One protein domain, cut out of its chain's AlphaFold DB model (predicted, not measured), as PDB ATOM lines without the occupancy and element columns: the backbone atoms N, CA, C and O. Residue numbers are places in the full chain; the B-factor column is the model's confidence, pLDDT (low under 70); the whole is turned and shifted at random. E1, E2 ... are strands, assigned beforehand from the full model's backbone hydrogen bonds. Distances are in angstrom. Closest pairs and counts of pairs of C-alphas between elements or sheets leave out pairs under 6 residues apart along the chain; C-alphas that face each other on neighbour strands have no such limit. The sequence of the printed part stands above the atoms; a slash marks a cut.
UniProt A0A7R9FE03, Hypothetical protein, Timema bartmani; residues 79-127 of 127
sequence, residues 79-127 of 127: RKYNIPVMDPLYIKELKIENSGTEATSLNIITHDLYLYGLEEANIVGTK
ATOM      1  N   ARG A  79      85.709 127.013 106.413       83.12
ATOM      2  CA  ARG A  79      85.527 126.089 107.540       83.12
ATOM      3  C   ARG A  79      86.200 126.577 108.819       83.12
ATOM      4  O   ARG A  79      85.733 126.231 109.899       83.12
ATOM      5  N   LYS A  80      87.275 127.365 108.727       85.38
ATOM      6  CA  LYS A  80      88.001 127.878 109.897       85.38
ATOM      7  C   LYS A  80      87.144 128.854 110.701       85.38
ATOM      8  O   LYS A  80      87.245 128.887 111.924       85.38
ATOM      9  N   TYR A  81      86.303 129.623 110.012       83.69
ATOM     10  CA  TYR A  81      85.428 130.630 110.613       83.69
ATOM     11  C   TYR A  81      83.953 130.209 110.636       83.69
ATOM     12  O   TYR A  81      83.096 131.034 110.936       83.69
ATOM     13  N   ASN A  82      83.649 128.936 110.345       84.00
ATOM     14  CA  ASN A  82      82.281 128.415 110.226       84.00
ATOM     15  C   ASN A  82      81.402 129.221 109.252       84.00
ATOM     16  O   ASN A  82      80.197 129.349 109.459       84.00
ATOM     17  N   ILE A  83      82.000 129.755 108.187       84.06
ATOM     18  CA  ILE A  83      81.272 130.437 107.121       84.06
ATOM     19  C   ILE A  83      80.829 129.363 106.118       84.06
ATOM     20  O   ILE A  83      81.692 128.715 105.514       84.06
ATOM     21  N   PRO A  84      79.518 129.121 105.954       84.06
ATOM     22  CA  PRO A  84      79.024 128.155 104.982       84.06
ATOM     23  C   PRO A  84      79.236 128.663 103.551       84.06
ATOM     24  O   PRO A  84      79.462 129.848 103.318       84.06
ATOM     25  N   VAL A  85      79.139 127.753 102.583       87.88
ATOM     26  CA  VAL A  85      79.055 128.133 101.170       87.88
ATOM     27  C   VAL A  85      77.740 128.878 100.958       87.88
ATOM     28  O   VAL A  85      76.679 128.358 101.308       87.88
ATOM     29  N   MET A  86      77.818 130.088 100.408       86.12
ATOM     30  CA  MET A  86      76.658 130.947 100.175       86.12
ATOM     31  C   MET A  86      76.218 130.928  98.705       86.12
ATOM     32  O   MET A  86      75.076 131.277  98.432       86.12
ATOM     33  N   ASP A  87      77.071 130.501  97.765       86.06
ATOM     34  CA  ASP A  87      76.691 130.356  96.353       86.06
ATOM     35  C   ASP A  87      77.416 129.173  95.652       86.06
ATOM     36  O   ASP A  87      78.627 129.261  95.419       86.06
ATOM     37  N   PRO A  88      76.720 128.060  95.317       88.31
ATOM     38  CA  PRO A  88      75.306 127.817  95.594       88.31
ATOM     39  C   PRO A  88      75.046 127.479  97.065       88.31
ATOM     40  O   PRO A  88      75.706 126.612  97.643       88.31
ATOM     41  N   LEU A  89      74.024 128.100  97.654       89.44
ATOM     42  CA  LEU A  89      73.531 127.723  98.977       89.44
ATOM     43  C   LEU A  89      72.620 126.496  98.852       89.44
ATOM     44  O   LEU A  89      71.561 126.550  98.225       89.44
ATOM     45  N   TYR A  90      73.035 125.389  99.466       90.44
ATOM     46  CA  TYR A  90      72.277 124.140  99.479       90.44
ATOM     47  C   TYR A  90      71.357 124.059 100.702       90.44
ATOM     48  O   TYR A  90      71.810 124.128 101.847       90.44
ATOM     49  N   ILE A  91      70.064 123.862 100.453       90.31
ATOM     50  CA  ILE A  91      69.035 123.663 101.473       90.31
ATOM     51  C   ILE A  91      68.457 122.261 101.294       90.31
ATOM     52  O   ILE A  91      67.784 121.965 100.308       90.31
ATOM     53  N   LYS A  92      68.704 121.397 102.281       92.06
ATOM     54  CA  LYS A  92      68.277 119.993 102.256       92.06
ATOM     55  C   LYS A  92      66.756 119.835 102.194       92.06
ATOM     56  O   LYS A  92      66.259 118.983 101.469       92.06
ATOM     57  N   GLU A  93      66.029 120.631 102.970       92.44
ATOM     58  CA  GLU A  93      64.575 120.558 103.061       92.44
ATOM     59  C   GLU A  93      64.001 121.945 103.357       92.44
ATOM     60  O   GLU A  93      64.463 122.635 104.267       92.44
ATOM     61  N   LEU A  94      62.984 122.334 102.592       90.44
ATOM     62  CA  LEU A  94      62.176 123.524 102.813       90.44
ATOM     63  C   LEU A  94      60.711 123.103 102.903       90.44
ATOM     64  O   LEU A  94      60.145 122.589 101.933       90.44
ATOM     65  N   LYS A  95      60.110 123.347 104.065       89.12
ATOM     66  CA  LYS A  95      58.688 123.135 104.335       89.12
ATOM     67  C   LYS A  95      57.998 124.485 104.443       89.12
ATOM     68  O   LYS A  95      58.340 125.286 105.309       89.12
ATOM     69  N   ILE A  96      57.046 124.725 103.553       86.69
ATOM     70  CA  ILE A  96      56.164 125.888 103.592       86.69
ATOM     71  C   ILE A  96      54.780 125.361 103.946       86.69
ATOM     72  O   ILE A  96      54.108 124.726 103.131       86.69
ATOM     73  N   GLU A  97      54.389 125.602 105.188       84.00
ATOM     74  CA  GLU A  97      53.079 125.244 105.716       84.00
ATOM     75  C   GLU A  97      52.217 126.503 105.723       84.00
ATOM     76  O   GLU A  97      52.582 127.513 106.327       84.00
ATOM     77  N   ASN A  98      51.083 126.469 105.022       77.12
ATOM     78  CA  ASN A  98      50.142 127.580 105.028       77.12
ATOM     79  C   ASN A  98      48.985 127.261 105.982       77.12
ATOM     80  O   ASN A  98      48.157 126.393 105.702       77.12
ATOM     81  N   SER A  99      48.922 127.964 107.115       64.62
ATOM     82  CA  SER A  99      47.870 127.817 108.126       64.62
ATOM     83  C   SER A  99      46.601 128.600 107.747       64.62
ATOM     84  O   SER A  99      46.147 129.466 108.495       64.62
ATOM     85  N   GLY A 100      46.054 128.350 106.556       62.62
ATOM     86  CA  GLY A 100      44.793 128.953 106.112       62.62
ATOM     87  C   GLY A 100      43.583 128.267 106.752       62.62
ATOM     88  O   GLY A 100      43.523 127.039 106.797       62.62
ATOM     89  N   THR A 101      42.612 129.043 107.241       67.06
ATOM     90  CA  THR A 101      41.439 128.526 107.966       67.06
ATOM     91  C   THR A 101      40.335 127.920 107.102       67.06
ATOM     92  O   THR A 101      39.445 127.303 107.674       67.06
ATOM     93  N   GLU A 102      40.342 128.008 105.767       60.53
ATOM     94  CA  GLU A 102      39.218 127.494 104.964       60.53
ATOM     95  C   GLU A 102      39.658 126.846 103.633       60.53
ATOM     96  O   GLU A 102      40.369 127.440 102.827       60.53
ATOM     97  N   ALA A 103      39.217 125.593 103.442       59.97
ATOM     98  CA  ALA A 103      39.119 124.771 102.219       59.97
ATOM     99  C   ALA A 103      40.350 124.528 101.314       59.97
ATOM    100  O   ALA A 103      40.319 123.592 100.515       59.97
ATOM    101  N   THR A 104      41.443 125.276 101.443       60.53
ATOM    102  CA  THR A 104      42.650 125.107 100.612       60.53
ATOM    103  C   THR A 104      43.904 125.284 101.459       60.53
ATOM    104  O   THR A 104      44.559 126.322 101.431       60.53
ATOM    105  N   SER A 105      44.241 124.259 102.243       67.62
ATOM    106  CA  SER A 105      45.572 124.150 102.838       67.62
ATOM    107  C   SER A 105      46.544 123.626 101.779       67.62
ATOM    108  O   SER A 105      46.369 122.539 101.225       67.62
ATOM    109  N   LEU A 106      47.564 124.423 101.461       72.50
ATOM    110  CA  LEU A 106      48.652 124.023 100.576       72.50
ATOM    111  C   LEU A 106      49.919 123.864 101.411       72.50
ATOM    112  O   LEU A 106      50.452 124.846 101.927       72.50
ATOM    113  N   ASN A 107      50.395 122.626 101.507       83.19
ATOM    114  CA  ASN A 107      51.685 122.305 102.100       83.19
ATOM    115  C   ASN A 107      52.677 122.052 100.967       83.19
ATOM    116  O   ASN A 107      52.493 121.120 100.181       83.19
ATOM    117  N   ILE A 108      53.718 122.877 100.879       84.69
ATOM    118  CA  ILE A 108      54.788 122.713  99.892       84.69
ATOM    119  C   ILE A 108      56.003 122.157 100.624       84.69
ATOM    120  O   ILE A 108      56.525 122.783 101.545       84.69
ATOM    121  N   ILE A 109      56.451 120.975 100.207       90.69
ATOM    122  CA  ILE A 109      57.676 120.356 100.707       90.69
ATOM    123  C   ILE A 109      58.631 120.219  99.533       90.69
ATOM    124  O   ILE A 109      58.331 119.550  98.544       90.69
ATOM    125  N   THR A 110      59.788 120.851  99.662       89.88
ATOM    126  CA  THR A 110      60.847 120.849  98.654       89.88
ATOM    127  C   THR A 110      62.115 120.292  99.272       89.88
ATOM    128  O   THR A 110      62.461 120.645 100.398       89.88
ATOM    129  N   HIS A 111      62.803 119.428  98.534       94.62
ATOM    130  CA  HIS A 111      64.059 118.815  98.951       94.62
ATOM    131  C   HIS A 111      65.166 119.237  97.993       94.62
ATOM    132  O   HIS A 111      64.890 119.527  96.828       94.62
ATOM    133  N   ASP A 112      66.397 119.249  98.494       94.19
ATOM    134  CA  ASP A 112      67.606 119.445  97.695       94.19
ATOM    135  C   ASP A 112      67.584 120.726  96.840       94.19
ATOM    136  O   ASP A 112      67.848 120.716  95.636       94.19
ATOM    137  N   LEU A 113      67.253 121.853  97.473       91.69
ATOM    138  CA  LEU A 113      67.229 123.160  96.824       91.69
ATOM    139  C   LEU A 113      68.639 123.746  96.724       91.69
ATOM    140  O   LEU A 113      69.384 123.776  97.703       91.69
ATOM    141  N   TYR A 114      68.963 124.285  95.552       91.62
ATOM    142  CA  TYR A 114      70.180 125.052  95.304       91.62
ATOM    143  C   TYR A 114      69.796 126.491  94.970       91.62
ATOM    144  O   TYR A 114      69.109 126.737  93.977       91.62
ATOM    145  N   LEU A 115      70.220 127.434  95.807       89.38
ATOM    146  CA  LEU A 115      70.008 128.865  95.605       89.38
ATOM    147  C   LEU A 115      71.283 129.501  95.045       89.38
ATOM    148  O   LEU A 115      72.362 129.298  95.597       89.38
ATOM    149  N   TYR A 116      71.132 130.282  93.977       90.06
ATOM    150  CA  TYR A 116      72.210 130.984  93.276       90.06
ATOM    151  C   TYR A 116      71.963 132.495  93.291       90.06
ATOM    152  O   TYR A 116      70.818 132.931  93.445       90.06
ATOM    153  N   GLY A 117      73.011 133.292  93.079       86.38
ATOM    154  CA  GLY A 117      72.903 134.746  92.921       86.38
ATOM    155  C   GLY A 117      72.934 135.523  94.238       86.38
ATOM    156  O   GLY A 117      72.699 136.729  94.249       86.38
ATOM    157  N   LEU A 118      73.259 134.862  95.355       83.50
ATOM    158  CA  LEU A 118      73.508 135.544  96.629       83.50
ATOM    159  C   LEU A 118      74.784 136.398  96.574       83.50
ATOM    160  O   LEU A 118      74.905 137.350  97.343       83.50
ATOM    161  N   GLU A 119      75.697 136.116  95.637       81.00
ATOM    162  CA  GLU A 119      76.857 136.972  95.358       81.00
ATOM    163  C   GLU A 119      76.482 138.382  94.866       81.00
ATOM    164  O   GLU A 119      77.265 139.316  95.028       81.00
ATOM    165  N   GLU A 120      75.280 138.552  94.308       82.69
ATOM    166  CA  GLU A 120      74.774 139.825  93.774       82.69
ATOM    167  C   GLU A 120      73.851 140.560  94.764       82.69
ATOM    168  O   GLU A 120      73.305 141.625  94.454       82.69
ATOM    169  N   ALA A 121      73.643 139.999  95.960       80.94
ATOM    170  CA  ALA A 121      72.738 140.560  96.952       80.94
ATOM    171  C   ALA A 121      73.240 141.921  97.463       80.94
ATOM    172  O   ALA A 121      74.371 142.064  97.925       80.94
ATOM    173  N   ASN A 122      72.360 142.923  97.435       80.81
ATOM    174  CA  ASN A 122      72.645 144.255  97.961       80.81
ATOM    175  C   ASN A 122      72.044 144.427  99.356       80.81
ATOM    176  O   ASN A 122      70.898 144.052  99.609       80.81
ATOM    177  N   ILE A 123      72.806 145.044 100.258       80.25
ATOM    178  CA  ILE A 123      72.328 145.369 101.603       80.25
ATOM    179  C   ILE A 123      71.339 146.531 101.491       80.25
ATOM    180  O   ILE A 123      71.731 147.676 101.260       80.25
ATOM    181  N   VAL A 124      70.054 146.238 101.675       85.62
ATOM    182  CA  VAL A 124      68.993 147.249 101.721       85.62
ATOM    183  C   VAL A 124      68.645 147.495 103.187       85.62
ATOM    184  O   VAL A 124      67.851 146.778 103.786       85.62
ATOM    185  N   GLY A 125      69.310 148.467 103.806       76.31
ATOM    186  CA  GLY A 125      69.015 148.860 105.182       76.31
ATOM    187  C   GLY A 125      67.800 149.781 105.236       76.31
ATOM    188  O   GLY A 125      67.863 150.909 104.748       76.31
ATOM    189  N   THR A 126      66.710 149.337 105.858       56.62
ATOM    190  CA  THR A 126      65.674 150.244 106.369       56.62
ATOM    191  C   THR A 126      66.126 150.777 107.724       56.62
ATOM    192  O   THR A 126      66.446 149.988 108.612       56.62
ATOM    193  N   LYS A 127      66.200 152.106 107.846       50.00
ATOM    194  CA  LYS A 127      66.364 152.795 109.132       50.00
ATOM    195  C   LYS A 127      65.187 152.521 110.059       50.00
ATOM    196  O   LYS A 127      64.058 152.427 109.529       50.00
TER     197      LYS A 127
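AT A GLANCE: This is residues 79 to 127 of the 127 residues of the protein "Hypothetical protein" of Timema bartmani (UniProt A0A7R9FE03). Little of the printed part is regular structure: a long, bent two-stranded hairpin, E1 and E2, with residues 79 to 85 and 121 to 127 sticking out as free tails. The 49 printed residues hold two named strands, E1 then E2, antiparallel, and no named helix; the class is all strand, with only 18 residues in named elements. The whole is extended, with a radius of gyration of the C-alphas of 16.1 A and spans of 47, 33 and 19 A.

HOW THE PARTS SIT: E1, residues 89 to 97, and E2, residues 107 to 115, form an antiparallel hairpin at 168 degrees. N 89 and O 115 are within hydrogen-bond range at 2.9 A, as are N 96 and O 108 at 2.8 A. E1 bends by 71 degrees at residue 92 and E2 by 82 degrees at residue 112; the C-alphas of these residues face each other at 4.6 A.

IN THESE COORDINATES: E1 begins at C-alpha 89 (73.531, 127.723, 98.977) and is 21.7 A long. E2, 20.5 A long, ends at C-alpha 115 (70.008, 128.865, 95.605).

THE WHOLE: The C-alphas farthest apart, of Lys 80 and Ala 103, are 49.6 A apart. The printed part has no cut, and the nine-residue link is short. pLDDT is under 70 at residues 99 to 105 and 126 to 127.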